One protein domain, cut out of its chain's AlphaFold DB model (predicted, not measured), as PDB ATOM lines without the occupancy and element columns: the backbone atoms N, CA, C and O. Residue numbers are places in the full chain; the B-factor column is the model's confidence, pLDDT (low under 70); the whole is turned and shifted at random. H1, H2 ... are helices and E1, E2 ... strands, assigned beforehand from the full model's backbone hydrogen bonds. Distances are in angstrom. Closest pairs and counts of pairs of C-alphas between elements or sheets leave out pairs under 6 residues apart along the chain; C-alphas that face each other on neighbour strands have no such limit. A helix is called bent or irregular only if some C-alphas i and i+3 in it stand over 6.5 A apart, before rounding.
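Overview. This is residues 10 to 214 of the 216 residues of an uncharacterized protein of Chondromyces apiculatus DSM 436 (UniProt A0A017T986). A small two-stranded ribbon, E1 and E2, lies near the middle of a mostly helical domain; on one side of it the long helix H10 crosses the helical hairpin of H1 and H2, and farther off H7 has the short H6 and H9 packed on it, with H5 reaching from H2 to H7. H8 lies at one end of the longest axis, while H3 and H4, joined to the rest by long links, lie at the other end and touch no helix. The 205 printed residues hold ten named helices and two named strands, in the order H1 H2 E1 H3 H4 H5 H6 E2 H7 H8 H9 H10, and the sheet, in the order E1 - E2, is antiparallel. The whole is compact, with a radius of gyration of the C-alphas of 17.5 A and spans of 48 by 39 by 33 A; residues 207 to 214 stick out.

Arrangement. Begin at H1, residues 10 to 18, and go on to H2, residues 24 to 38: they form a helical hairpin and touch, closest at the C-alphas of Ala 13 and Ala 27, 5.2 A apart, at a shallow tilt of 18 degrees, opposite ways. E1, residues 41 to 44, and E2, residues 129 to 132, are antiparallel neighbours; look for N 41 and O 132, 2.8 A apart, and N 130 and O 43, 2.9 A, both within hydrogen-bond range. H5, residues 106 to 116, touches H2, closest at the C-alphas of His 38 and Arg 108, 5.4 A apart, at a shallow tilt of 29 degrees, opposite ways. H7, residues 143 to 156, only just touches H5, with 3 pairs of C-alphas within 8 A, through residue 153 alone; the closest C-alphas are those of Phe 110 and Trp 153, 5.8 A apart. H6, residues 122 to 125, touches residues 143 to 147 of H7, closest at the C-alphas of Gly 122 and Gln 143, 3.9 A apart. H9, residues 174 to 178, touches H7, closest at the C-alphas of Gly 147 and Ser 178, 3.6 A apart. H8, residues 159 to 166, is close to H7 but not clearly touching, with the C-alphas of Ala 154 and Glu 160 closest at 5.4 A. Last comes H10, residues 188 to 212: its residues 198 to 202 touch H2, closest at the C-alphas of Ile 28 and Lys 202, 5.7 A apart, about perpendicular at 77 degrees. Its residues 190 to 195 touch H1, with Val 14 and Ala 194 closest at 6.5 A between C-alphas. Each O i to N i+4 pair is within hydrogen-bond range in H1, H2, H7, H9 and H10, and also in H3, residues 66 to 74, and H4, residues 82 to 92; H5 has 6 of 7, H8 has 2 of 4, and H6 is too short for such a pair.

Along the chain. Find C-alpha 10 at (265.062, 268.791, 346.927), where H1 begins. H2 measures 21.3 A from first to last C-alpha. H7 measures 20.0 A from C-alpha 143 at (271.176, 287.210, 359.651). H8 is irregular: C-alphas 162 and 165 are 7.7 A apart. H10 measures 36.1 A and ends at C-alpha 212, at (239.794, 278.824, 346.980).

Size, cuts and confidence. The C-alphas of Asp 168 and Gly 214 are the two farthest apart, at 54.3 A, and the printed part has no cut. The links from E1 to H3, 21 residues, and from H4 to H5, 13 residues, are long. Mean pLDDT of the printed part is 72.5; 85 residues are under 70, among them residues 45 to 105, 165 to 172 and 207 to 214.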
ATOM      1  N   PHE A  10     265.256 267.349 347.077       98.25
ATOM      2  CA  PHE A  10     265.062 268.791 346.927       98.25
ATOM      3  C   PHE A  10     266.210 269.435 346.142       98.25
ATOM      4  O   PHE A  10     265.971 270.141 345.165       98.25
ATOM      5  N   VAL A  11     267.457 269.111 346.503       97.56
ATOM      6  CA  VAL A  11     268.655 269.593 345.799       97.56
ATOM      7  C   VAL A  11     268.620 269.189 344.330       97.56
ATOM      8  O   VAL A  11     268.856 270.020 343.458       97.56
ATOM      9  N   ARG A  12     268.270 267.933 344.034       97.75
ATOM     10  CA  ARG A  12     268.144 267.440 342.657       97.75
ATOM     11  C   ARG A  12     267.115 268.228 341.851       97.75
ATOM     12  O   ARG A  12     267.411 268.611 340.722       97.75
ATOM     13  N   ALA A  13     265.932 268.467 342.417       98.19
ATOM     14  CA  ALA A  13     264.868 269.211 341.747       98.19
ATOM     15  C   ALA A  13     265.288 270.665 341.470       98.19
ATOM     16  O   ALA A  13     265.124 271.155 340.355       98.19
ATOM     17  N   VAL A  14     265.923 271.330 342.441       97.81
ATOM     18  CA  VAL A  14     266.460 272.689 342.261       97.81
ATOM     19  C   VAL A  14     267.576 272.716 341.210       97.81
ATOM     20  O   VAL A  14     267.566 273.575 340.329       97.81
ATOM     21  N   CYS A  15     268.499 271.752 341.218       96.94
ATOM     22  CA  CYS A  15     269.522 271.638 340.176       96.94
ATOM     23  C   CYS A  15     268.906 271.441 338.782       96.94
ATOM     24  O   CYS A  15     269.358 272.073 337.831       96.94
ATOM     25  N   ALA A  16     267.837 270.649 338.652       97.12
ATOM     26  CA  ALA A  16     267.140 270.482 337.379       97.12
ATOM     27  C   ALA A  16     266.522 271.802 336.871       97.12
ATOM     28  O   ALA A  16     266.573 272.069 335.667       97.12
ATOM     29  N   ILE A  17     265.999 272.656 337.765       97.44
ATOM     30  CA  ILE A  17     265.540 274.018 337.422       97.44
ATOM     31  C   ILE A  17     266.712 274.852 336.889       97.44
ATOM     32  O   ILE A  17     266.607 275.450 335.818       97.44
ATOM     33  N   LEU A  18     267.851 274.843 337.590       96.00
ATOM     34  CA  LEU A  18     269.062 275.573 337.187       96.00
ATOM     35  C   LEU A  18     269.639 275.119 335.844       96.00
ATOM     36  O   LEU A  18     270.371 275.866 335.196       96.00
ATOM     37  N   GLU A  19     269.350 273.888 335.445       95.75
ATOM     38  CA  GLU A  19     269.774 273.294 334.179       95.75
ATOM     39  C   GLU A  19     268.735 273.474 333.062       95.75
ATOM     40  O   GLU A  19     268.957 273.000 331.949       95.75
ATOM     41  N   GLY A  20     267.598 274.125 333.342       94.56
ATOM     42  CA  GLY A  20     266.498 274.307 332.391       94.56
ATOM     43  C   GLY A  20     265.757 273.013 332.041       94.56
ATOM     44  O   GLY A  20     265.086 272.946 331.015       94.56
ATOM     45  N   ARG A  21     265.903 271.969 332.867       93.56
ATOM     46  CA  ARG A  21     265.350 270.622 332.641       93.56
ATOM     47  C   ARG A  21     264.243 270.235 333.625       93.56
ATOM     48  O   ARG A  21     263.618 269.197 333.433       93.56
ATOM     49  N   GLY A  22     264.010 271.039 334.663       88.56
ATOM     50  CA  GLY A  22     263.018 270.798 335.712       88.56
ATOM     51  C   GLY A  22     262.024 271.949 335.875       88.56
ATOM     52  O   GLY A  22     262.306 273.093 335.514       88.56
ATOM     53  N   GLY A  23     260.853 271.631 336.425       91.56
ATOM     54  CA  GLY A  23     259.823 272.601 336.795       91.56
ATOM     55  C   GLY A  23     259.901 272.992 338.272       91.56
ATOM     56  O   GLY A  23     260.435 272.251 339.094       91.56
ATOM     57  N   HIS A  24     259.328 274.146 338.622       95.69
ATOM     58  CA  HIS A  24     259.270 274.591 340.019       95.69
ATOM     59  C   HIS A  24     258.315 273.732 340.861       95.69
ATOM     60  O   HIS A  24     258.558 273.571 342.051       95.69
ATOM     61  N   ASP A  25     257.277 273.148 340.255       96.31
ATOM     62  CA  ASP A  25     256.235 272.407 340.976       96.31
ATOM     63  C   ASP A  25     256.783 271.187 341.728       96.31
ATOM     64  O   ASP A  25     256.440 270.992 342.890       96.31
ATOM     65  N   GLU A  26     257.706 270.428 341.125       96.62
ATOM     66  CA  GLU A  26     258.341 269.279 341.789       96.62
ATOM     67  C   GLU A  26     259.137 269.719 343.029       96.62
ATOM     68  O   GLU A  26     258.991 269.139 344.105       96.62
ATOM     69  N   ALA A  27     259.949 270.774 342.907       97.81
ATOM     70  CA  ALA A  27     260.714 271.308 344.032       97.81
ATOM     71  C   ALA A  27     259.794 271.852 345.139       97.81
ATOM     72  O   ALA A  27     260.069 271.647 346.322       97.81
ATOM     73  N   ILE A  28     258.688 272.503 344.759       97.69
ATOM     74  CA  ILE A  28     257.664 272.983 345.694       97.69
ATOM     75  C   ILE A  28     257.028 271.805 346.437       97.69
ATOM     76  O   ILE A  28     256.922 271.855 347.660       97.69
ATOM     77  N   ASP A  29     256.622 270.745 345.740       97.25
ATOM     78  CA  ASP A  29     255.960 269.592 346.357       97.25
ATOM     79  C   ASP A  29     256.879 268.846 347.324       97.25
ATOM     80  O   ASP A  29     256.450 268.487 348.423       97.25
ATOM     81  N   ILE A  30     258.157 268.682 346.966       98.12
ATOM     82  CA  ILE A  30     259.171 268.105 347.858       98.12
ATOM     83  C   ILE A  30     259.346 268.976 349.108       98.12
ATOM     84  O   ILE A  30     259.340 268.454 350.224       98.12
ATOM     85  N   LEU A  31     259.463 270.298 348.938       97.81
ATOM     86  CA  LEU A  31     259.615 271.228 350.055       97.81
ATOM     87  C   LEU A  31     258.394 271.191 350.983       97.81
ATOM     88  O   LEU A  31     258.550 271.067 352.193       97.81
ATOM     89  N   VAL A  32     257.180 271.226 350.427       95.94
ATOM     90  CA  VAL A  32     255.924 271.144 351.190       95.94
ATOM     91  C   VAL A  32     255.799 269.807 351.923       95.94
ATOM     92  O   VAL A  32     255.310 269.769 353.054       95.94
ATOM     93  N   ALA A  33     256.224 268.700 351.311       97.38
ATOM     94  CA  ALA A  33     256.216 267.395 351.961       97.38
ATOM     95  C   ALA A  33     257.174 267.354 353.164       97.38
ATOM     96  O   ALA A  33     256.775 266.895 354.236       97.38
ATOM     97  N   ALA A  34     258.390 267.888 353.018       97.94
ATOM     98  CA  ALA A  34     259.361 267.988 354.107       97.94
ATOM     99  C   ALA A  34     258.865 268.914 355.234       97.94
ATOM    100  O   ALA A  34     258.932 268.555 356.408       97.94
ATOM    101  N   GLU A  35     258.290 270.066 354.880       94.88
ATOM    102  CA  GLU A  35     257.643 270.996 355.813       94.88
ATOM    103  C   GLU A  35     256.572 270.297 356.663       94.88
ATOM    104  O   GLU A  35     256.614 270.316 357.897       94.88
ATOM    105  N   ARG A  36     255.641 269.592 356.008       93.62
ATOM    106  CA  ARG A  36     254.578 268.836 356.687       93.62
ATOM    107  C   ARG A  36     255.134 267.736 357.585       93.62
ATOM    108  O   ARG A  36     254.637 267.561 358.694       93.62
ATOM    109  N   LYS A  37     256.146 267.003 357.117       95.94
ATOM    110  CA  LYS A  37     256.755 265.888 357.850       95.94
ATOM    111  C   LYS A  37     257.399 266.338 359.160       95.94
ATOM    112  O   LYS A  37     257.239 265.662 360.172       95.94
ATOM    113  N   HIS A  38     258.093 267.473 359.145       93.69
ATOM    114  CA  HIS A  38     258.829 267.972 360.311       93.69
ATOM    115  C   HIS A  38     258.025 268.959 361.162       93.69
ATOM    116  O   HIS A  38     258.419 269.300 362.277       93.69
ATOM    117  N   GLY A  39     256.848 269.377 360.689       88.56
ATOM    118  CA  GLY A  39     256.057 270.400 361.362       88.56
ATOM    119  C   GLY A  39     256.799 271.731 361.357       88.56
ATOM    120  O   GLY A  39     256.960 272.359 362.396       88.56
ATOM    121  N   VAL A  40     257.291 272.128 360.190       89.38
ATOM    122  CA  VAL A  40     257.840 273.461 359.946       89.38
ATOM    123  C   VAL A  40     257.186 274.017 358.696       89.38
ATOM    124  O   VAL A  40     256.787 273.266 357.812       89.38
ATOM    125  N   ARG A  41     257.062 275.334 358.593       89.56
ATOM    126  CA  ARG A  41     256.571 275.976 357.377       89.56
ATOM    127  C   ARG A  41     257.322 277.270 357.149       89.56
ATOM    128  O   ARG A  41     257.178 278.201 357.934       89.56
ATOM    129  N   ILE A  42     258.063 277.336 356.049       90.56
ATOM    130  CA  ILE A  42     258.689 278.572 355.593       90.56
ATOM    131  C   ILE A  42     257.597 279.492 355.052       90.56
ATOM    132  O   ILE A  42     256.767 279.089 354.236       90.56
ATOM    133  N   ILE A  43     257.594 280.735 355.490       85.25
ATOM    134  CA  ILE A  43     256.718 281.789 354.996       85.25
ATOM    135  C   ILE A  43     257.620 282.900 354.499       85.25
ATOM    136  O   ILE A  43     258.599 283.238 355.158       85.25
ATOM    137  N   ARG A  44     257.293 283.450 353.336       81.88
ATOM    138  CA  ARG A  44     257.969 284.618 352.789       81.88
ATOM    139  C   ARG A  44     257.162 285.873 353.102       81.88
ATOM    140  O   ARG A  44     255.939 285.865 352.973       81.88
ATOM    141  N   ASP A  45     257.863 286.921 353.500       68.75
ATOM    142  CA  ASP A  45     257.327 288.249 353.749       68.75
ATOM    143  C   ASP A  45     257.610 289.152 352.541       68.75
ATOM    144  O   ASP A  45     258.743 289.551 352.296       68.75
ATOM    145  N   ASP A  46     256.572 289.454 351.759       60.84
ATOM    146  CA  ASP A  46     256.663 290.373 350.617       60.84
ATOM    147  C   ASP A  46     256.283 291.825 350.989       60.84
ATOM    148  O   ASP A  46     256.235 292.691 350.114       60.84
ATOM    149  N   GLY A  47     255.959 292.105 352.260       44.91
ATOM    150  CA  GLY A  47     255.118 293.244 352.633       44.91
ATOM    151  C   GLY A  47     255.580 294.108 353.802       44.91
ATOM    152  O   GLY A  47     254.929 295.124 354.033       44.91
ATOM    153  N   CYS A  48     256.654 293.771 354.522       42.47
ATOM    154  CA  CYS A  48     256.963 294.472 355.785       42.47
ATOM    155  C   CYS A  48     258.342 295.125 355.847       42.47
ATOM    156  O   CYS A  48     258.576 295.975 356.707       42.47
ATOM    157  N   GLY A  49     259.257 294.758 354.948       47.16
ATOM    158  CA  GLY A  49     260.673 295.047 355.156       47.16
ATOM    159  C   GLY A  49     261.219 294.301 356.383       47.16
ATOM    160  O   GLY A  49     260.482 293.864 357.260       47.16
ATOM    161  N   SER A  50     262.536 294.117 356.424       42.88
ATOM    162  CA  SER A  50     263.256 293.315 357.422       42.88
ATOM    163  C   SER A  50     262.833 293.579 358.885       42.88
ATOM    164  O   SER A  50     263.410 294.439 359.552       42.88
ATOM    165  N   LEU A  51     261.916 292.771 359.431       49.66
ATOM    166  CA  LEU A  51     261.624 292.670 360.872       49.66
ATOM    167  C   LEU A  51     262.456 291.559 361.530       49.66
ATOM    168  O   LEU A  51     261.971 290.844 362.404       49.66
ATOM    169  N   ALA A  52     263.712 291.409 361.106       40.69
ATOM    170  CA  ALA A  52     264.639 290.322 361.439       40.69
ATOM    171  C   ALA A  52     264.970 290.143 362.944       40.69
ATOM    172  O   ALA A  52     265.936 289.480 363.292       40.69
ATOM    173  N   THR A  53     264.218 290.734 363.870       38.94
ATOM    174  CA  THR A  53     264.433 290.683 365.323       38.94
ATOM    175  C   THR A  53     263.350 289.921 366.091       38.94
ATOM    176  O   THR A  53     263.329 289.989 367.318       38.94
ATOM    177  N   VAL A  54     262.452 289.188 365.423       43.12
ATOM    178  CA  VAL A  54     261.236 288.644 366.053       43.12
ATOM    179  C   VAL A  54     261.263 287.112 366.144       43.12
ATOM    180  O   VAL A  54     260.557 286.402 365.433       43.12
ATOM    181  N   MET A  55     262.018 286.575 367.103       39.41
ATOM    182  CA  MET A  55     261.727 285.232 367.622       39.41
ATOM    183  C   MET A  55     260.486 285.331 368.518       39.41
ATOM    184  O   MET A  55     260.541 285.959 369.575       39.41
ATOM    185  N   ALA A  56     259.365 284.746 368.095       41.91
ATOM    186  CA  ALA A  56     258.079 284.879 368.771       41.91
ATOM    187  C   ALA A  56     257.468 283.512 369.146       41.91
ATOM    188  O   ALA A  56     256.674 282.943 368.395       41.91
ATOM    189  N   PRO A  57     257.755 282.978 370.344       40.09
ATOM    190  CA  PRO A  57     256.880 281.980 370.932       40.09
ATOM    191  C   PRO A  57     255.536 282.621 371.284       40.09
ATOM    192  O   PRO A  57     255.459 283.662 371.947       40.09
ATOM    193  N   HIS A  58     254.475 281.980 370.806       42.78
ATOM    194  CA  HIS A  58     253.094 282.347 371.071       42.78
ATOM    195  C   HIS A  58     252.562 281.612 372.302       42.78
ATOM    196  O   HIS A  58     253.013 280.521 372.636       42.78
ATOM    197  N   ASP A  59     251.576 282.210 372.970       39.38
ATOM    198  CA  ASP A  59     250.782 281.531 373.993       39.38
ATOM    199  C   ASP A  59     249.970 280.392 373.331       39.38
ATOM    200  O   ASP A  59     249.090 280.680 372.508       39.38
ATOM    201  N   PRO A  60     250.213 279.112 373.678       39.09
ATOM    202  CA  PRO A  60     249.526 277.973 373.067       39.09
ATOM    203  C   PRO A  60     248.016 277.951 373.350       39.09
ATOM    204  O   PRO A  60     247.274 277.238 372.674       39.09
ATOM    205  N   SER A  61     247.524 278.738 374.316       36.88
ATOM    206  CA  SER A  61     246.091 278.848 374.611       36.88
ATOM    207  C   SER A  61     245.331 279.749 373.628       36.88
ATOM    208  O   SER A  61     244.113 279.604 373.487       36.88
ATOM    209  N   ARG A  62     246.028 280.663 372.931       41.88
ATOM    210  CA  ARG A  62     245.466 281.590 371.930       41.88
ATOM    211  C   ARG A  62     246.521 281.989 370.884       41.88
ATOM    212  O   ARG A  62     246.963 283.140 370.880       41.88
ATOM    213  N   PRO A  63     246.895 281.084 369.965       40.12
ATOM    214  CA  PRO A  63     247.795 281.441 368.877       40.12
ATOM    215  C   PRO A  63     247.169 282.558 368.026       40.12
ATOM    216  O   PRO A  63     246.000 282.438 367.632       40.12
ATOM    217  N   PRO A  64     247.890 283.652 367.717       41.34
ATOM    218  CA  PRO A  64     247.422 284.570 366.699       41.34
ATOM    219  C   PRO A  64     247.372 283.805 365.382       41.34
ATOM    220  O   PRO A  64     248.287 283.080 364.999       41.34
ATOM    221  N   THR A  65     246.249 283.931 364.690       45.38
ATOM    222  CA  THR A  65     246.123 283.334 363.365       45.38
ATOM    223  C   THR A  65     247.126 283.994 362.417       45.38
ATOM    224  O   THR A  65     247.448 285.172 362.580       45.38
ATOM    225  N   MET A  66     247.564 283.280 361.374       47.69
ATOM    226  CA  MET A  66     248.336 283.873 360.268       47.69
ATOM    227  C   MET A  66     247.690 285.175 359.769       47.69
ATOM    228  O   MET A  66     248.370 286.143 359.467       47.69
ATOM    229  N   ARG A  67     246.352 285.226 359.764       48.03
ATOM    230  CA  ARG A  67     245.574 286.427 359.461       48.03
ATOM    231  C   ARG A  67     245.828 287.565 360.453       48.03
ATOM    232  O   ARG A  67     246.104 288.662 360.005       48.03
ATOM    233  N   ALA A  68     245.785 287.319 361.762       50.06
ATOM    234  CA  ALA A  68     246.057 288.341 362.779       50.06
ATOM    235  C   ALA A  68     247.500 288.871 362.705       50.06
ATOM    236  O   ALA A  68     247.739 290.053 362.943       50.06
ATOM    237  N   PHE A  69     248.450 288.005 362.347       54.53
ATOM    238  CA  PHE A  69     249.831 288.397 362.085       54.53
ATOM    239  C   PHE A  69     249.941 289.267 360.822       54.53
ATOM    240  O   PHE A  69     250.478 290.367 360.884       54.53
ATOM    241  N   LEU A  70     249.356 288.840 359.701       54.16
ATOM    242  CA  LEU A  70     249.331 289.614 358.454       54.16
ATOM    243  C   LEU A  70     248.558 290.940 358.586       54.16
ATOM    244  O   LEU A  70     248.960 291.944 358.012       54.16
ATOM    245  N   GLU A  71     247.477 290.974 359.367       57.16
ATOM    246  CA  GLU A  71     246.731 292.195 359.699       57.16
ATOM    247  C   GLU A  71     247.582 293.146 360.540       57.16
ATOM    248  O   GLU A  71     247.622 294.339 360.252       57.16
ATOM    249  N   LEU A  72     248.297 292.630 361.546       56.81
ATOM    250  CA  LEU A  72     249.246 293.417 362.327       56.81
ATOM    251  C   LEU A  72     250.300 294.036 361.402       56.81
ATOM    252  O   LEU A  72     250.512 295.243 361.459       56.81
ATOM    253  N   MET A  73     250.878 293.241 360.505       52.78
ATOM    254  CA  MET A  73     251.856 293.685 359.511       52.78
ATOM    255  C   MET A  73     251.306 294.760 358.566       52.78
ATOM    256  O   MET A  73     251.944 295.790 358.370       52.78
ATOM    257  N   ALA A  74     250.081 294.586 358.065       53.97
ATOM    258  CA  ALA A  74     249.417 295.550 357.188       53.97
ATOM    259  C   ALA A  74     249.133 296.907 357.858       53.97
ATOM    260  O   ALA A  74     248.883 297.893 357.164       53.97
ATOM    261  N   THR A  75     249.156 296.984 359.196       52.88
ATOM    262  CA  THR A  75     248.991 298.254 359.924       52.88
ATOM    263  C   THR A  75     250.275 299.067 360.086       52.88
ATOM    264  O   THR A  75     250.189 300.217 360.524       52.88
ATOM    265  N   PHE A  76     251.448 298.527 359.733       53.16
ATOM    266  CA  PHE A  76     252.711 299.257 359.854       53.16
ATOM    267  C   PHE A  76     253.077 299.971 358.546       53.16
ATOM    268  O   PHE A  76     253.106 299.345 357.486       53.16
ATOM    269  N   PRO A  77     253.355 301.288 358.589       45.06
ATOM    270  CA  PRO A  77     253.787 302.012 357.408       45.06
ATOM    271  C   PRO A  77     255.158 301.504 356.955       45.06
ATOM    272  O   PRO A  77     256.107 301.428 357.732       45.06
ATOM    273  N   GLN A  78     255.249 301.189 355.668       46.69
ATOM    274  CA  GLN A  78     256.495 300.940 354.950       46.69
ATOM    275  C   GLN A  78     257.403 302.174 355.060       46.69
ATOM    276  O   GLN A  78     257.111 303.217 354.473       46.69
ATOM    277  N   GLY A  79     258.489 302.079 355.828       44.03
ATOM    278  CA  GLY A  79     259.444 303.177 356.000       44.03
ATOM    279  C   GLY A  79     260.136 303.121 357.357       44.03
ATOM    280  O   GLY A  79     259.482 303.239 358.386       44.03
ATOM    281  N   GLY A  80     261.456 302.929 357.341       43.47
ATOM    282  CA  GLY A  80     262.326 302.682 358.499       43.47
ATOM    283  C   GLY A  80     262.489 303.840 359.489       43.47
ATOM    284  O   GLY A  80     263.613 304.243 359.770       43.47
ATOM    285  N   ASP A  81     261.391 304.368 360.025       50.22
ATOM    286  CA  ASP A  81     261.435 305.203 361.219       50.22
ATOM    287  C   ASP A  81     261.430 304.312 362.472       50.22
ATOM    288  O   ASP A  81     260.577 303.434 362.635       50.22
ATOM    289  N   ASN A  82     262.378 304.549 363.380       49.12
ATOM    290  CA  ASN A  82     262.533 303.802 364.632       49.12
ATOM    291  C   ASN A  82     261.258 303.852 365.497       49.12
ATOM    292  O   ASN A  82     260.981 302.910 366.236       49.12
ATOM    293  N   GLY A  83     260.427 304.891 365.345       49.06
ATOM    294  CA  GLY A  83     259.132 304.986 366.025       49.06
ATOM    295  C   GLY A  83     258.131 303.889 365.631       49.06
ATOM    296  O   GLY A  83     257.325 303.469 366.463       49.06
ATOM    297  N   ALA A  84     258.193 303.375 364.396       50.38
ATOM    298  CA  ALA A  84     257.361 302.256 363.951       50.38
ATOM    299  C   ALA A  84     257.829 300.924 364.559       50.38
ATOM    300  O   ALA A  84     257.000 300.092 364.928       50.38
ATOM    301  N   LEU A  85     259.144 300.761 364.737       50.72
ATOM    302  CA  LEU A  85     259.746 299.602 365.396       50.72
ATOM    303  C   LEU A  85     259.455 299.588 366.905       50.72
ATOM    304  O   LEU A  85     259.115 298.544 367.453       50.72
ATOM    305  N   ASP A  86     259.503 300.742 367.572       53.22
ATOM    306  CA  ASP A  86     259.143 300.860 368.990       53.22
ATOM    307  C   ASP A  86     257.643 300.611 369.222       53.22
ATOM    308  O   ASP A  86     257.255 299.912 370.162       53.22
ATOM    309  N   ALA A  87     256.781 301.118 368.332       53.56
ATOM    310  CA  ALA A  87     255.347 300.833 368.353       53.56
ATOM    311  C   ALA A  87     255.046 299.356 368.056       53.56
ATOM    312  O   ALA A  87     254.143 298.779 368.678       53.56
ATOM    313  N   PHE A  88     255.819 298.737 367.152       53.28
ATOM    314  CA  PHE A  88     255.818 297.295 366.952       53.28
ATOM    315  C   PHE A  88     256.187 296.621 368.266       53.28
ATOM    316  O   PHE A  88     255.300 296.011 368.840       53.28
ATOM    317  N   HIS A  89     257.383 296.820 368.830       53.19
ATOM    318  CA  HIS A  89     257.822 296.220 370.099       53.19
ATOM    319  C   HIS A  89     256.818 296.392 371.254       53.19
ATOM    320  O   HIS A  89     256.582 295.446 372.002       53.19
ATOM    321  N   ALA A  90     256.154 297.544 371.380       55.16
ATOM    322  CA  ALA A  90     255.147 297.782 372.418       55.16
ATOM    323  C   ALA A  90     253.835 296.992 372.218       55.16
ATOM    324  O   ALA A  90     253.137 296.676 373.188       55.16
ATOM    325  N   ARG A  91     253.457 296.693 370.969       51.88
ATOM    326  CA  ARG A  91     252.255 295.911 370.614       51.88
ATOM    327  C   ARG A  91     252.566 294.416 370.533       51.88
ATOM    328  O   ARG A  91     251.820 293.598 371.066       51.88
ATOM    329  N   ALA A  92     253.712 294.121 369.943       48.56
ATOM    330  CA  ALA A  92     254.426 292.869 369.871       48.56
ATOM    331  C   ALA A  92     254.656 292.281 371.273       48.56
ATOM    332  O   ALA A  92     254.252 291.157 371.528       48.56
ATOM    333  N   GLY A  93     255.170 293.046 372.238       45.06
ATOM    334  CA  GLY A  93     255.438 292.562 373.600       45.06
ATOM    335  C   GLY A  93     254.207 292.086 374.386       45.06
ATOM    336  O   GLY A  93     254.356 291.481 375.442       45.06
ATOM    337  N   ARG A  94     252.983 292.330 373.889       44.38
ATOM    338  CA  ARG A  94     251.741 291.740 374.428       44.38
ATOM    339  C   ARG A  94     251.347 290.418 373.757       44.38
ATOM    340  O   ARG A  94     250.530 289.691 374.308       44.38
ATOM    341  N   MET A  95     251.892 290.136 372.577       40.28
ATOM    342  CA  MET A  95     251.694 288.907 371.797       40.28
ATOM    343  C   MET A  95     252.896 287.953 371.876       40.28
ATOM    344  O   MET A  95     252.751 286.773 371.565       40.28
ATOM    345  N   TYR A  96     254.058 288.467 372.284       43.78
ATOM    346  CA  TYR A  96     255.348 287.794 372.246       43.78
ATOM    347  C   TYR A  96     256.000 287.831 373.626       43.78
ATOM    348  O   TYR A  96     256.167 288.896 374.224       43.78
ATOM    349  N   ARG A  97     256.408 286.666 374.123       38.97
ATOM    350  CA  ARG A  97     257.346 286.559 375.242       38.97
ATOM    351  C   ARG A  97     258.733 286.334 374.644       38.97
ATOM    352  O   ARG A  97     258.843 285.598 373.670       38.97
ATOM    353  N   ALA A  98     259.783 286.934 375.209       37.47
ATOM    354  CA  ALA A  98     261.146 286.490 374.907       37.47
ATOM    355  C   ALA A  98     261.202 284.967 375.095       37.47
ATOM    356  O   ALA A  98     260.654 284.477 376.088       37.47
ATOM    357  N   ALA A  99     261.775 284.246 374.128       36.62
ATOM    358  CA  ALA A  99     261.876 282.795 374.188       36.62
ATOM    359  C   ALA A  99     262.469 282.387 375.543       36.62
ATOM    360  O   ALA A  99     263.592 282.752 375.879       36.62
ATOM    361  N   VAL A 100     261.649 281.719 376.351       36.81
ATOM    362  CA  VAL A 100     262.133 280.891 377.450       36.81
ATOM    363  C   VAL A 100     262.458 279.561 376.781       36.81
ATOM    364  O   VAL A 100     261.645 279.102 375.980       36.81
ATOM    365  N   ASP A 101     263.636 279.013 377.065       38.12
ATOM    366  CA  ASP A 101     264.343 277.907 376.386       38.12
ATOM    367  C   ASP A 101     263.566 276.580 376.148       38.12
ATOM    368  O   ASP A 101     264.155 275.600 375.704       38.12
ATOM    369  N   ASP A 102     262.260 276.504 376.413       36.09
ATOM    370  CA  ASP A 102     261.524 275.242 376.591       36.09
ATOM    371  C   ASP A 102     260.830 274.672 375.331       36.09
ATOM    372  O   ASP A 102     260.262 273.584 375.398       36.09
ATOM    373  N   GLU A 103     260.899 275.325 374.166       46.84
ATOM    374  CA  GLU A 103     260.588 274.679 372.876       46.84
ATOM    375  C   GLU A 103     261.762 274.887 371.920       46.84
ATOM    376  O   GLU A 103     261.831 275.890 371.214       46.84
ATOM    377  N   ALA A 104     262.716 273.952 371.928       55.09
ATOM    378  CA  ALA A 104     263.913 274.011 371.100       55.09
ATOM    379  C   ALA A 104     263.528 273.961 369.605       55.09
ATOM    380  O   ALA A 104     263.160 272.889 369.107       55.09
ATOM    381  N   PRO A 105     263.630 275.072 368.840       58.59
ATOM    382  CA  PRO A 105     263.330 275.068 367.405       58.59
ATOM    383  C   PRO A 105     264.158 274.018 366.646       58.59
ATOM    384  O   PRO A 105     263.726 273.526 365.604       58.59
ATOM    385  N   GLU A 106     265.304 273.629 367.206       71.38
ATOM    386  CA  GLU A 106     266.235 272.594 366.757       71.38
ATOM    387  C   GLU A 106     265.578 271.224 366.521       71.38
ATOM    388  O   GLU A 106     265.860 270.597 365.499       71.38
ATOM    389  N   GLU A 107     264.661 270.769 367.388       78.06
ATOM    390  CA  GLU A 107     264.089 269.409 367.309       78.06
ATOM    391  C   GLU A 107     263.320 269.157 366.008       78.06
ATOM    392  O   GLU A 107     263.283 268.037 365.498       78.06
ATOM    393  N   ARG A 108     262.707 270.207 365.457       85.56
ATOM    394  CA  ARG A 108     261.943 270.152 364.204       85.56
ATOM    395  C   ARG A 108     262.721 270.737 363.040       85.56
ATOM    396  O   ARG A 108     262.675 270.207 361.930       85.56
ATOM    397  N   LEU A 109     263.442 271.827 363.289       88.81
ATOM    398  CA  LEU A 109     264.166 272.540 362.251       88.81
ATOM    399  C   LEU A 109     265.360 271.726 361.750       88.81
ATOM    400  O   LEU A 109     265.534 271.627 360.542       88.81
ATOM    401  N   PHE A 110     266.152 271.090 362.617       92.38
ATOM    402  CA  PHE A 110     267.363 270.388 362.173       92.38
ATOM    403  C   PHE A 110     267.059 269.176 361.283       92.38
ATOM    404  O   PHE A 110     267.681 269.069 360.221       92.38
ATOM    405  N   PRO A 111     266.087 268.302 361.617       94.12
ATOM    406  CA  PRO A 111     265.669 267.236 360.709       94.12
ATOM    407  C   PRO A 111     265.180 267.756 359.353       94.12
ATOM    408  O   PRO A 111     265.515 267.171 358.321       94.12
ATOM    409  N   PHE A 112     264.450 268.877 359.338       96.00
ATOM    410  CA  PHE A 112     264.043 269.536 358.099       96.00
ATOM    411  C   PHE A 112     265.247 270.023 357.284       96.00
ATOM    412  O   PHE A 112     265.368 269.657 356.114       96.00
ATOM    413  N   LEU A 113     266.157 270.789 357.899       94.81
ATOM    414  CA  LEU A 113     267.365 271.311 357.252       94.81
ATOM    415  C   LEU A 113     268.203 270.176 356.644       94.81
ATOM    416  O   LEU A 113     268.698 270.314 355.526       94.81
ATOM    417  N   THR A 114     268.312 269.037 357.336       94.94
ATOM    418  CA  THR A 114     268.992 267.836 356.833       94.94
ATOM    419  C   THR A 114     268.266 267.203 355.651       94.94
ATOM    420  O   THR A 114     268.914 266.852 354.667       94.94
ATOM    421  N   GLU A 115     266.943 267.046 355.721       96.69
ATOM    422  CA  GLU A 115     266.171 266.354 354.683       96.69
ATOM    423  C   GLU A 115     266.196 267.075 353.338       96.69
ATOM    424  O   GLU A 115     266.272 266.419 352.298       96.69
ATOM    425  N   VAL A 116     266.153 268.408 353.345       96.56
ATOM    426  CA  VAL A 116     266.192 269.196 352.106       96.56
ATOM    427  C   VAL A 116     267.583 269.754 351.792       96.56
ATOM    428  O   VAL A 116     267.752 270.377 350.749       96.56
ATOM    429  N   ALA A 117     268.576 269.525 352.661       93.81
ATOM    430  CA  ALA A 117     269.893 270.164 352.613       93.81
ATOM    431  C   ALA A 117     269.778 271.689 352.423       93.81
ATOM    432  O   ALA A 117     270.302 272.266 351.466       93.81
ATOM    433  N   PHE A 118     269.035 272.340 353.324       93.38
ATOM    434  CA  PHE A 118     268.730 273.769 353.236       93.38
ATOM    435  C   PHE A 118     269.966 274.622 353.561       93.38
ATOM    436  O   PHE A 118     270.206 275.010 354.701       93.38
ATOM    437  N   LEU A 119     270.768 274.907 352.538       90.44
ATOM    438  CA  LEU A 119     272.011 275.669 352.648       90.44
ATOM    439  C   LEU A 119     271.809 277.064 352.049       90.44
ATOM    440  O   LEU A 119     272.205 277.318 350.913       90.44
ATOM    441  N   VAL A 120     271.148 277.946 352.801       93.31
ATOM    442  CA  VAL A 120     270.952 279.363 352.455       93.31
ATOM    443  C   VAL A 120     271.382 280.211 353.649       93.31
ATOM    444  O   VAL A 120     270.852 280.048 354.744       93.31
ATOM    445  N   GLY A 121     272.370 281.075 353.449       89.19
ATOM    446  CA  GLY A 121     273.006 281.899 354.471       89.19
ATOM    447  C   GLY A 121     272.109 283.003 355.027       89.19
ATOM    448  O   GLY A 121     271.062 283.345 354.472       89.19
ATOM    449  N   GLY A 122     272.539 283.579 356.150       84.06
ATOM    450  CA  GLY A 122     271.769 284.573 356.900       84.06
ATOM    451  C   GLY A 122     271.395 285.803 356.086       84.06
ATOM    452  O   GLY A 122     270.244 286.230 356.135       84.06
ATOM    453  N   THR A 123     272.337 286.341 355.307       83.94
ATOM    454  CA  THR A 123     272.110 287.512 354.443       83.94
ATOM    455  C   THR A 123     271.057 287.286 353.370       83.94
ATOM    456  O   THR A 123     270.415 288.248 352.962       83.94
ATOM    457  N   ASP A 124     270.879 286.037 352.939       88.38
ATOM    458  CA  ASP A 124     270.028 285.685 351.806       88.38
ATOM    459  C   ASP A 124     268.624 285.232 352.241       88.38
ATOM    460  O   ASP A 124     267.677 285.323 351.465       88.38
ATOM    461  N   PHE A 125     268.482 284.725 353.472       87.50
ATOM    462  CA  PHE A 125     267.230 284.142 353.962       87.50
ATOM    463  C   PHE A 125     266.563 284.952 355.078       87.50
ATOM    464  O   PHE A 125     265.367 285.221 355.013       87.50
ATOM    465  N   ALA A 126     267.308 285.336 356.113       78.75
ATOM    466  CA  ALA A 126     266.726 285.606 357.430       78.75
ATOM    467  C   ALA A 126     265.775 286.819 357.482       78.75
ATOM    468  O   ALA A 126     264.838 286.836 358.272       78.75
ATOM    469  N   ASN A 127     265.996 287.823 356.632       71.56
ATOM    470  CA  ASN A 127     265.271 289.093 356.705       71.56
ATOM    471  C   ASN A 127     263.874 289.062 356.067       71.56
ATOM    472  O   ASN A 127     263.035 289.881 356.438       71.56
ATOM    473  N   ASP A 128     263.634 288.133 355.143       76.31
ATOM    474  CA  ASP A 128     262.408 288.081 354.331       76.31
ATOM    475  C   ASP A 128     261.583 286.815 354.612       76.31
ATOM    476  O   ASP A 128     260.625 286.512 353.897       76.31
ATOM    477  N   HIS A 129     261.972 286.031 355.624       81.69
ATOM    478  CA  HIS A 129     261.379 284.727 355.887       81.69
ATOM    479  C   HIS A 129     261.095 284.485 357.365       81.69
ATOM    480  O   HIS A 129     261.841 284.877 358.260       81.69
ATOM    481  N   TRP A 130     260.012 283.754 357.591       79.88
ATOM    482  CA  TRP A 130     259.545 283.307 358.894       79.88
ATOM    483  C   TRP A 130     259.370 281.792 358.864       79.88
ATOM    484  O   TRP A 130     259.052 281.216 357.821       79.88
ATOM    485  N   ILE A 131     259.532 281.139 360.008       81.62
ATOM    486  CA  ILE A 131     259.258 279.712 360.178       81.62
ATOM    487  C   ILE A 131     258.090 279.558 361.143       81.62
ATOM    488  O   ILE A 131     258.195 279.920 362.312       81.62
ATOM    489  N   ALA A 132     256.979 279.007 360.666       78.50
ATOM    490  CA  ALA A 132     255.867 278.617 361.522       78.50
ATOM    491  C   ALA A 132     256.002 277.157 361.975       78.50
ATOM    492  O   ALA A 132     256.345 276.277 361.182       78.50
ATOM    493  N   TYR A 133     255.662 276.911 363.234       77.00
ATOM    494  CA  TYR A 133     255.651 275.610 363.895       77.00
ATOM    495  C   TYR A 133     254.219 275.238 364.342       77.00
ATOM    496  O   TYR A 133     253.321 276.090 364.376       77.00
ATOM    497  N   PRO A 134     253.960 273.959 364.689       73.12
ATOM    498  CA  PRO A 134     252.743 273.537 365.371       73.12
ATOM    499  C   PRO A 134     252.455 274.380 366.616       73.12
ATOM    500  O   PRO A 134     253.356 274.947 367.218       73.12
ATOM    501  N   GLY A 135     251.181 274.483 366.995       64.31
ATOM    502  CA  GLY A 135     250.775 275.336 368.120       64.31
ATOM    503  C   GLY A 135     250.729 276.828 367.782       64.31
ATOM    504  O   GLY A 135     250.345 277.630 368.624       64.31
ATOM    505  N   GLY A 136     251.048 277.196 366.536       59.50
ATOM    506  CA  GLY A 136     250.954 278.564 366.041       59.50
ATOM    507  C   GLY A 136     252.180 279.416 366.330       59.50
ATOM    508  O   GLY A 136     252.123 280.590 366.005       59.50
ATOM    509  N   VAL A 137     253.257 278.844 366.888       67.38
ATOM    510  CA  VAL A 137     254.558 279.503 367.107       67.38
ATOM    511  C   VAL A 137     255.154 279.956 365.770       67.38
ATOM    512  O   VAL A 137     255.150 279.191 364.803       67.38
ATOM    513  N   VAL A 138     255.681 281.182 365.707       68.50
ATOM    514  CA  VAL A 138     256.336 281.726 364.510       68.50
ATOM    515  C   VAL A 138     257.682 282.329 364.900       68.50
ATOM    516  O   VAL A 138     257.773 283.188 365.769       68.50
ATOM    517  N   ALA A 139     258.742 281.892 364.237       70.69
ATOM    518  CA  ALA A 139     260.099 282.357 364.469       70.69
ATOM    519  C   ALA A 139     260.624 283.156 363.272       70.69
ATOM    520  O   ALA A 139     260.378 282.793 362.119       70.69
ATOM    521  N   SER A 140     261.387 284.211 363.544       71.12
ATOM    522  CA  SER A 140     262.262 284.865 362.573       71.12
ATOM    523  C   SER A 140     263.637 285.099 363.184       71.12
ATOM    524  O   SER A 140     263.798 285.179 364.401       71.12
ATOM    525  N   TRP A 141     264.648 285.200 362.330       71.69
ATOM    526  CA  TRP A 141     266.034 285.319 362.757       71.69
ATOM    527  C   TRP A 141     266.643 286.614 362.239       71.69
ATOM    528  O   TRP A 141     266.339 287.065 361.139       71.69
ATOM    529  N   THR A 142     267.610 287.150 362.985       71.69
ATOM    530  CA  THR A 142     268.593 288.052 362.371       71.69
ATOM    531  C   THR A 142     269.500 287.230 361.459       71.69
ATOM    532  O   THR A 142     269.702 286.038 361.697       71.69
ATOM    533  N   GLN A 143     270.154 287.867 360.485       74.00
ATOM    534  CA  GLN A 143     271.176 287.210 359.651       74.00
ATOM    535  C   GLN A 143     272.209 286.436 360.498       74.00
ATOM    536  O   GLN A 143     272.568 285.301 360.190       74.00
ATOM    537  N   ARG A 144     272.646 287.024 361.623       71.19
ATOM    538  CA  ARG A 144     273.599 286.393 362.551       71.19
ATOM    539  C   ARG A 144     272.993 285.229 363.322       71.19
ATOM    540  O   ARG A 144     273.650 284.202 363.440       71.19
ATOM    541  N   ALA A 145     271.774 285.382 363.833       72.25
ATOM    542  CA  ALA A 145     271.098 284.321 364.573       72.25
ATOM    543  C   ALA A 145     270.821 283.111 363.669       72.25
ATOM    544  O   ALA A 145     271.042 281.980 364.089       72.25
ATOM    545  N   TRP A 146     270.423 283.341 362.414       82.50
ATOM    546  CA  TRP A 146     270.260 282.273 361.428       82.50
ATOM    547  C   TRP A 146     271.592 281.583 361.125       82.50
ATOM    548  O   TRP A 146     271.678 280.359 361.140       82.50
ATOM    549  N   GLY A 147     272.658 282.364 360.930       81.88
ATOM    550  CA  GLY A 147     274.004 281.819 360.775       81.88
ATOM    551  C   GLY A 147     274.445 280.959 361.961       81.88
ATOM    552  O   GLY A 147     275.078 279.925 361.771       81.88
ATOM    553  N   HIS A 148     274.079 281.348 363.183       79.19
ATOM    554  CA  HIS A 148     274.323 280.544 364.378       79.19
ATOM    555  C   HIS A 148     273.542 279.227 364.346       79.19
ATOM    556  O   HIS A 148     274.150 278.169 364.468       79.19
ATOM    557  N   THR A 149     272.242 279.289 364.044       84.25
ATOM    558  CA  THR A 149     271.366 278.110 363.918       84.25
ATOM    559  C   THR A 149     271.907 277.114 362.884       84.25
ATOM    560  O   THR A 149     271.948 275.910 363.130       84.25
ATOM    561  N   LEU A 150     272.373 277.598 361.727       87.19
ATOM    562  CA  LEU A 150     272.980 276.745 360.701       87.19
ATOM    563  C   LEU A 150     274.313 276.137 361.146       87.19
ATOM    564  O   LEU A 150     274.591 274.985 360.816       87.19
ATOM    565  N   ALA A 151     275.135 276.876 361.894       84.12
ATOM    566  CA  ALA A 151     276.378 276.342 362.441       84.12
ATOM    567  C   ALA A 151     276.111 275.234 363.473       84.12
ATOM    568  O   ALA A 151     276.754 274.185 363.428       84.12
ATOM    569  N   GLU A 152     275.130 275.432 364.355       84.69
ATOM    570  CA  GLU A 152     274.694 274.428 365.332       84.69
ATOM    571  C   GLU A 152     274.139 273.181 364.640       84.69
ATOM    572  O   GLU A 152     274.565 272.067 364.948       84.69
ATOM    573  N   TRP A 153     273.280 273.354 363.629       89.62
ATOM    574  CA  TRP A 153     272.791 272.256 362.795       89.62
ATOM    575  C   TRP A 153     273.938 271.484 362.133       89.62
ATOM    576  O   TRP A 153     273.994 270.249 362.194       89.62
ATOM    577  N   ALA A 154     274.880 272.197 361.510       87.62
ATOM    578  CA  ALA A 154     276.005 271.593 360.808       87.62
ATOM    579  C   ALA A 154     276.917 270.804 361.759       87.62
ATOM    580  O   ALA A 154     277.442 269.746 361.386       87.62
ATOM    581  N   HIS A 155     277.077 271.291 362.991       85.25
ATOM    582  CA  HIS A 155     277.811 270.610 364.047       85.25
ATOM    583  C   HIS A 155     277.071 269.355 364.533       85.25
ATOM    584  O   HIS A 155     277.637 268.253 364.508       85.25
ATOM    585  N   ALA A 156     275.798 269.502 364.913       86.50
ATOM    586  CA  ALA A 156     274.960 268.446 365.478       86.50
ATOM    587  C   ALA A 156     274.788 267.255 364.522       86.50
ATOM    588  O   ALA A 156     274.820 266.098 364.937       86.50
ATOM    589  N   THR A 157     274.673 267.527 363.223       87.69
ATOM    590  CA  THR A 157     274.497 266.496 362.186       87.69
ATOM    591  C   THR A 157     275.815 265.920 361.667       87.69
ATOM    592  O   THR A 157     275.823 264.954 360.905       87.69
ATOM    593  N   GLY A 158     276.954 266.499 362.067       85.75
ATOM    594  CA  GLY A 158     278.268 266.145 361.534       85.75
ATOM    595  C   GLY A 158     278.491 266.581 360.083       85.75
ATOM    596  O   GLY A 158     279.483 266.157 359.483       85.75
ATOM    597  N   TRP A 159     277.619 267.428 359.528       86.06
ATOM    598  CA  TRP A 159     277.736 267.953 358.168       86.06
ATOM    599  C   TRP A 159     279.071 268.683 357.959       86.06
ATOM    600  O   TRP A 159     279.786 268.397 357.000       86.06
ATOM    601  N   GLU A 160     279.489 269.520 358.915       80.62
ATOM    602  CA  GLU A 160     280.805 270.182 358.880       80.62
ATOM    603  C   GLU A 160     281.945 269.159 358.733       80.62
ATOM    604  O   GLU A 160     282.814 269.278 357.865       80.62
ATOM    605  N   ARG A 161     281.935 268.106 359.561       80.75
ATOM    606  CA  ARG A 161     282.980 267.069 359.554       80.75
ATOM    607  C   ARG A 161     283.035 266.323 358.224       80.75
ATOM    608  O   ARG A 161     284.132 265.996 357.771       80.75
ATOM    609  N   ALA A 162     281.886 266.081 357.597       81.25
ATOM    610  CA  ALA A 162     281.808 265.431 356.290       81.25
ATOM    611  C   ALA A 162     282.452 266.274 355.175       81.25
ATOM    612  O   ALA A 162     283.000 265.719 354.222       81.25
ATOM    613  N   HIS A 163     282.449 267.602 355.318       79.81
ATOM    614  CA  HIS A 163     282.930 268.528 354.294       79.81
ATOM    615  C   HIS A 163     284.250 269.235 354.625       79.81
ATOM    616  O   HIS A 163     284.816 269.891 353.750       79.81
ATOM    617  N   ARG A 164     284.815 269.010 355.819       73.38
ATOM    618  CA  ARG A 164     286.069 269.619 356.301       73.38
ATOM    619  C   ARG A 164     287.254 269.491 355.336       73.38
ATOM    620  O   ARG A 164     288.070 270.391 355.262       73.38
ATOM    621  N   ARG A 165     287.364 268.395 354.573       67.50
ATOM    622  CA  ARG A 165     288.457 268.204 353.588       67.50
ATOM    623  C   ARG A 165     288.267 268.972 352.277       67.50
ATOM    624  O   ARG A 165     289.187 269.038 351.474       67.50
ATOM    625  N   THR A 166     287.066 269.489 352.036       69.00
ATOM    626  CA  THR A 166     286.689 270.193 350.795       69.00
ATOM    627  C   THR A 166     286.829 271.716 350.945       69.00
ATOM    628  O   THR A 166     286.701 272.462 349.969       69.00
ATOM    629  N   TRP A 167     287.088 272.174 352.172       64.38
ATOM    630  CA  TRP A 167     287.173 273.569 352.575       64.38
ATOM    631  C   TRP A 167     288.490 273.811 353.315       64.38
ATOM    632  O   TRP A 167     288.716 273.252 354.383       64.38
ATOM    633  N   ASP A 168     289.366 274.620 352.721       56.06
ATOM    634  CA  ASP A 168     290.773 274.758 353.133       56.06
ATOM    635  C   ASP A 168     291.030 276.001 354.017       56.06
ATOM    636  O   ASP A 168     292.164 276.284 354.389       56.06
ATOM    637  N   SER A 169     289.991 276.788 354.341       55.84
ATOM    638  CA  SER A 169     290.136 278.148 354.901       55.84
ATOM    639  C   SER A 169     289.683 278.328 356.358       55.84
ATOM    640  O   SER A 169     289.622 279.462 356.833       55.84
ATOM    641  N   GLY A 170     289.434 277.244 357.100       58.75
ATOM    642  CA  GLY A 170     289.229 277.276 358.558       58.75
ATOM    643  C   GLY A 170     287.893 276.704 359.044       58.75
ATOM    644  O   GLY A 170     287.098 276.192 358.254       58.75
ATOM    645  N   ASP A 171     287.675 276.773 360.362       64.19
ATOM    646  CA  ASP A 171     286.484 276.244 361.042       64.19
ATOM    647  C   ASP A 171     285.188 276.864 360.489       64.19
ATOM    648  O   ASP A 171     285.097 278.080 360.292       64.19
ATOM    649  N   MET A 172     284.161 276.038 360.254       68.69
ATOM    650  CA  MET A 172     282.847 276.515 359.810       68.69
ATOM    651  C   MET A 172     282.093 277.117 360.996       68.69
ATOM    652  O   MET A 172     281.317 276.455 361.679       68.69
ATOM    653  N   THR A 173     282.368 278.385 361.267       71.38
ATOM    654  CA  THR A 173     281.741 279.115 362.371       71.38
ATOM    655  C   THR A 173     280.416 279.741 361.945       71.38
ATOM    656  O   THR A 173     280.104 279.841 360.756       71.38
ATOM    657  N   TYR A 174     279.662 280.266 362.915       64.25
ATOM    658  CA  TYR A 174     278.469 281.071 362.640       64.25
ATOM    659  C   TYR A 174     278.743 282.223 361.663       64.25
ATOM    660  O   TYR A 174     277.841 282.614 360.935       64.25
ATOM    661  N   VAL A 175     279.974 282.757 361.615       64.56
ATOM    662  CA  VAL A 175     280.350 283.838 360.693       64.56
ATOM    663  C   VAL A 175     280.178 283.372 359.250       64.56
ATOM    664  O   VAL A 175     279.520 284.057 358.471       64.56
ATOM    665  N   THR A 176     280.672 282.173 358.927       76.50
ATOM    666  CA  THR A 176     280.555 281.553 357.600       76.50
ATOM    667  C   THR A 176     279.099 281.437 357.159       76.50
ATOM    668  O   THR A 176     278.783 281.764 356.023       76.50
ATOM    669  N   PHE A 177     278.208 281.025 358.062       79.94
ATOM    670  CA  PHE A 177     276.785 280.841 357.768       79.94
ATOM    671  C   PHE A 177     275.940 282.119 357.897       79.94
ATOM    672  O   PHE A 177     274.844 282.192 357.344       79.94
ATOM    673  N   SER A 178     276.406 283.115 358.655       61.19
ATOM    674  CA  SER A 178     275.694 284.387 358.854       61.19
ATOM    675  C   SER A 178     275.756 285.276 357.623       61.19
ATOM    676  O   SER A 178     274.809 286.004 357.334       61.19
ATOM    677  N   PHE A 179     276.870 285.191 356.901       76.75
ATOM    678  CA  PHE A 179     277.031 285.783 355.589       76.75
ATOM    679  C   PHE A 179     276.568 284.802 354.510       76.75
ATOM    680  O   PHE A 179     275.987 283.751 354.785       76.75
ATOM    681  N   SER A 180     276.825 285.162 353.264       66.00
ATOM    682  CA  SER A 180     276.626 284.271 352.138       66.00
ATOM    683  C   SER A 180     277.657 283.137 352.144       66.00
ATOM    684  O   SER A 180     278.836 283.340 352.445       66.00
ATOM    685  N   LEU A 181     277.222 281.946 351.727       82.12
ATOM    686  CA  LEU A 181     278.085 280.780 351.528       82.12
ATOM    687  C   LEU A 181     278.817 280.817 350.166       82.12
ATOM    688  O   LEU A 181     279.217 279.768 349.646       82.12
ATOM    689  N   HIS A 182     279.018 282.010 349.581       79.44
ATOM    690  CA  HIS A 182     279.871 282.211 348.404       79.44
ATOM    691  C   HIS A 182     281.253 281.585 348.630       79.44
ATOM    692  O   HIS A 182     281.893 281.775 349.662       79.44
ATOM    693  N   GLY A 183     281.729 280.820 347.648       76.81
ATOM    694  CA  GLY A 183     283.014 280.123 347.729       76.81
ATOM    695  C   GLY A 183     283.010 278.889 348.640       76.81
ATOM    696  O   GLY A 183     283.910 278.062 348.509       76.81
ATOM    697  N   VAL A 184     281.993 278.700 349.488       82.44
ATOM    698  CA  VAL A 184     281.789 277.471 350.269       82.44
ATOM    699  C   VAL A 184     280.998 276.470 349.442       82.44
ATOM    700  O   VAL A 184     281.485 275.364 349.225       82.44
ATOM    701  N   ILE A 185     279.824 276.857 348.939       87.38
ATOM    702  CA  ILE A 185     278.935 276.003 348.139       87.38
ATOM    703  C   ILE A 185     279.140 276.271 346.644       87.38
ATOM    704  O   ILE A 185     279.281 277.413 346.203       87.38
ATOM    705  N   GLU A 186     279.162 275.210 345.843       89.12
ATOM    706  CA  GLU A 186     279.230 275.315 344.387       89.12
ATOM    707  C   GLU A 186     277.999 276.034 343.810       89.12
ATOM    708  O   GLU A 186     276.862 275.715 344.152       89.12
ATOM    709  N   ARG A 187     278.228 276.991 342.892       90.38
ATOM    710  CA  ARG A 187     277.172 277.770 342.211       90.38
ATOM    711  C   ARG A 187     276.176 278.419 343.187       90.38
ATOM    712  O   ARG A 187     274.997 278.547 342.858       90.38
ATOM    713  N   TYR A 188     276.654 278.830 344.363       92.75
ATOM    714  CA  TYR A 188     275.815 279.283 345.472       92.75
ATOM    715  C   TYR A 188     274.779 280.352 345.082       92.75
ATOM    716  O   TYR A 188     273.611 280.206 345.413       92.75
ATOM    717  N   ASP A 189     275.153 281.367 344.307       93.56
ATOM    718  CA  ASP A 189     274.263 282.470 343.909       93.56
ATOM    719  C   ASP A 189     273.064 281.956 343.109       93.56
ATOM    720  O   ASP A 189     271.917 282.333 343.345       93.56
ATOM    721  N   ALA A 190     273.336 281.050 342.168       95.25
ATOM    722  CA  ALA A 190     272.305 280.425 341.356       95.25
ATOM    723  C   ALA A 190     271.426 279.512 342.220       95.25
ATOM    724  O   ALA A 190     270.202 279.562 342.116       95.25
ATOM    725  N   TRP A 191     272.046 278.718 343.097       95.56
ATOM    726  CA  TRP A 191     271.351 277.872 344.065       95.56
ATOM    727  C   TRP A 191     270.374 278.675 344.931       95.56
ATOM    728  O   TRP A 191     269.186 278.365 344.946       95.56
ATOM    729  N   VAL A 192     270.846 279.740 345.581       95.19
ATOM    730  CA  VAL A 192     270.025 280.615 346.424       95.19
ATOM    731  C   VAL A 192     268.887 281.224 345.623       95.19
ATOM    732  O   VAL A 192     267.736 281.120 346.042       95.19
ATOM    733  N   ALA A 193     269.169 281.800 344.452       94.75
ATOM    734  CA  ALA A 193     268.135 282.407 343.621       94.75
ATOM    735  C   ALA A 193     267.015 281.408 343.274       94.75
ATOM    736  O   ALA A 193     265.833 281.745 343.369       94.75
ATOM    737  N   ALA A 194     267.368 280.166 342.931       96.88
ATOM    738  CA  ALA A 194     266.386 279.130 342.628       96.88
ATOM    739  C   ALA A 194     265.615 278.656 343.870       96.88
ATOM    740  O   ALA A 194     264.395 278.515 343.802       96.88
ATOM    741  N   VAL A 195     266.284 278.451 345.010       97.25
ATOM    742  CA  VAL A 195     265.619 278.073 346.270       97.25
ATOM    743  C   VAL A 195     264.631 279.155 346.717       97.25
ATOM    744  O   VAL A 195     263.487 278.839 347.049       97.25
ATOM    745  N   LEU A 196     265.030 280.428 346.683       94.50
ATOM    746  CA  LEU A 196     264.167 281.546 347.069       94.50
ATOM    747  C   LEU A 196     262.977 281.716 346.115       94.50
ATOM    748  O   LEU A 196     261.872 282.031 346.561       94.50
ATOM    749  N   GLU A 197     263.159 281.457 344.819       95.19
ATOM    750  CA  GLU A 197     262.056 281.455 343.853       95.19
ATOM    751  C   GLU A 197     261.082 280.290 344.096       95.19
ATOM    752  O   GLU A 197     259.864 280.478 344.025       95.19
ATOM    753  N   VAL A 198     261.589 279.104 344.451       97.06
ATOM    754  CA  VAL A 198     260.758 277.966 344.878       97.06
ATOM    755  C   VAL A 198     259.945 278.329 346.125       97.06
ATOM    756  O   VAL A 198     258.731 278.119 346.135       97.06
ATOM    757  N   ILE A 199     260.565 278.934 347.143       94.88
ATOM    758  CA  ILE A 199     259.866 279.386 348.359       94.88
ATOM    759  C   ILE A 199     258.787 280.416 348.020       94.88
ATOM    760  O   ILE A 199     257.654 280.295 348.495       94.88
ATOM    761  N   ARG A 200     259.101 281.406 347.176       90.00
ATOM    762  CA  ARG A 200     258.146 282.439 346.758       90.00
ATOM    763  C   ARG A 200     256.921 281.826 346.090       90.00
ATOM    764  O   ARG A 200     255.796 282.090 346.505       90.00
ATOM    765  N   ARG A 201     257.129 280.969 345.086       92.19
ATOM    766  CA  ARG A 201     256.036 280.303 344.361       92.19
ATOM    767  C   ARG A 201     255.220 279.386 345.262       92.19
ATOM    768  O   ARG A 201     253.997 279.387 345.165       92.19
ATOM    769  N   LYS A 202     255.874 278.654 346.169       93.31
ATOM    770  CA  LYS A 202     255.194 277.846 347.188       93.31
ATOM    771  C   LYS A 202     254.255 278.704 348.037       93.31
ATOM    772  O   LYS A 202     253.115 278.304 348.264       93.31
ATOM    773  N   CYS A 203     254.719 279.861 348.510       84.88
ATOM    774  CA  CYS A 203     253.907 280.746 349.347       84.88
ATOM    775  C   CYS A 203     252.690 281.282 348.581       84.88
ATOM    776  O   CYS A 203     251.582 281.199 349.103       84.88
ATOM    777  N   VAL A 204     252.870 281.717 347.326       80.25
ATOM    778  CA  VAL A 204     251.758 282.126 346.443       80.25
ATOM    779  C   VAL A 204     250.750 280.987 346.266       80.25
ATOM    780  O   VAL A 204     249.567 281.170 346.535       80.25
ATOM    781  N   ARG A 205     251.218 279.777 345.924       81.75
ATOM    782  CA  ARG A 205     250.353 278.603 345.726       81.75
ATOM    783  C   ARG A 205     249.505 278.292 346.962       81.75
ATOM    784  O   ARG A 205     248.309 278.048 346.851       81.75
ATOM    785  N   GLN A 206     250.107 278.340 348.149       76.25
ATOM    786  CA  GLN A 206     249.396 278.090 349.405       76.25
ATOM    787  C   GLN A 206     248.366 279.181 349.743       76.25
ATOM    788  O   GLN A 206     247.375 278.887 350.413       76.25
ATOM    789  N   MET A 207     248.587 280.429 349.320       68.31
ATOM    790  CA  MET A 207     247.608 281.510 349.483       68.31
ATOM    791  C   MET A 207     246.408 281.326 348.552       68.31
ATOM    792  O   MET A 207     245.271 281.459 349.004       68.31
ATOM    793  N   ASP A 208     246.649 280.954 347.294       65.25
ATOM    794  CA  ASP A 208     245.593 280.697 346.310       65.25
ATOM    795  C   ASP A 208     244.718 279.497 346.716       65.25
ATOM    796  O   ASP A 208     243.486 279.555 346.637       65.25
ATOM    797  N   GLU A 209     245.336 278.428 347.229       67.19
ATOM    798  CA  GLU A 209     244.638 277.262 347.794       67.19
ATOM    799  C   GLU A 209     243.762 277.652 348.999       67.19
ATOM    800  O   GLU A 209     242.609 277.226 349.098       67.19
ATOM    801  N   ALA A 210     244.270 278.505 349.896       56.38
ATOM    802  CA  ALA A 210     243.521 278.980 351.059       56.38
ATOM    803  C   ALA A 210     242.350 279.906 350.679       56.38
ATOM    804  O   ALA A 210     241.302 279.859 351.322       56.38
ATOM    805  N   ALA A 211     242.508 280.727 349.637       50.22
ATOM    806  CA  ALA A 211     241.445 281.583 349.114       50.22
ATOM    807  C   ALA A 211     240.343 280.774 348.406       50.22
ATOM    808  O   ALA A 211     239.164 281.110 348.508       50.22
ATOM    809  N   SER A 212     240.717 279.682 347.735       57.72
ATOM    810  CA  SER A 212     239.794 278.824 346.980       57.72
ATOM    811  C   SER A 212     239.040 277.812 347.859       57.72
ATOM    812  O   SER A 212     237.948 277.381 347.497       57.72
ATOM    813  N   GLY A 213     239.590 277.442 349.022       48.19
ATOM    814  CA  GLY A 213     239.008 276.472 349.963       48.19
ATOM    815  C   GLY A 213     237.984 277.029 350.967       48.19
ATOM    816  O   GLY A 213     237.547 276.294 351.846       48.19
ATOM    817  N   GLY A 214     237.606 278.310 350.871       37.78
ATOM    818  CA  GLY A 214     236.674 278.990 351.789       37.78
ATOM    819  C   GLY A 214     235.177 278.817 351.488       37.78
ATOM    820  O   GLY A 214     234.364 279.533 352.068       37.78
TER     821      GLY A 214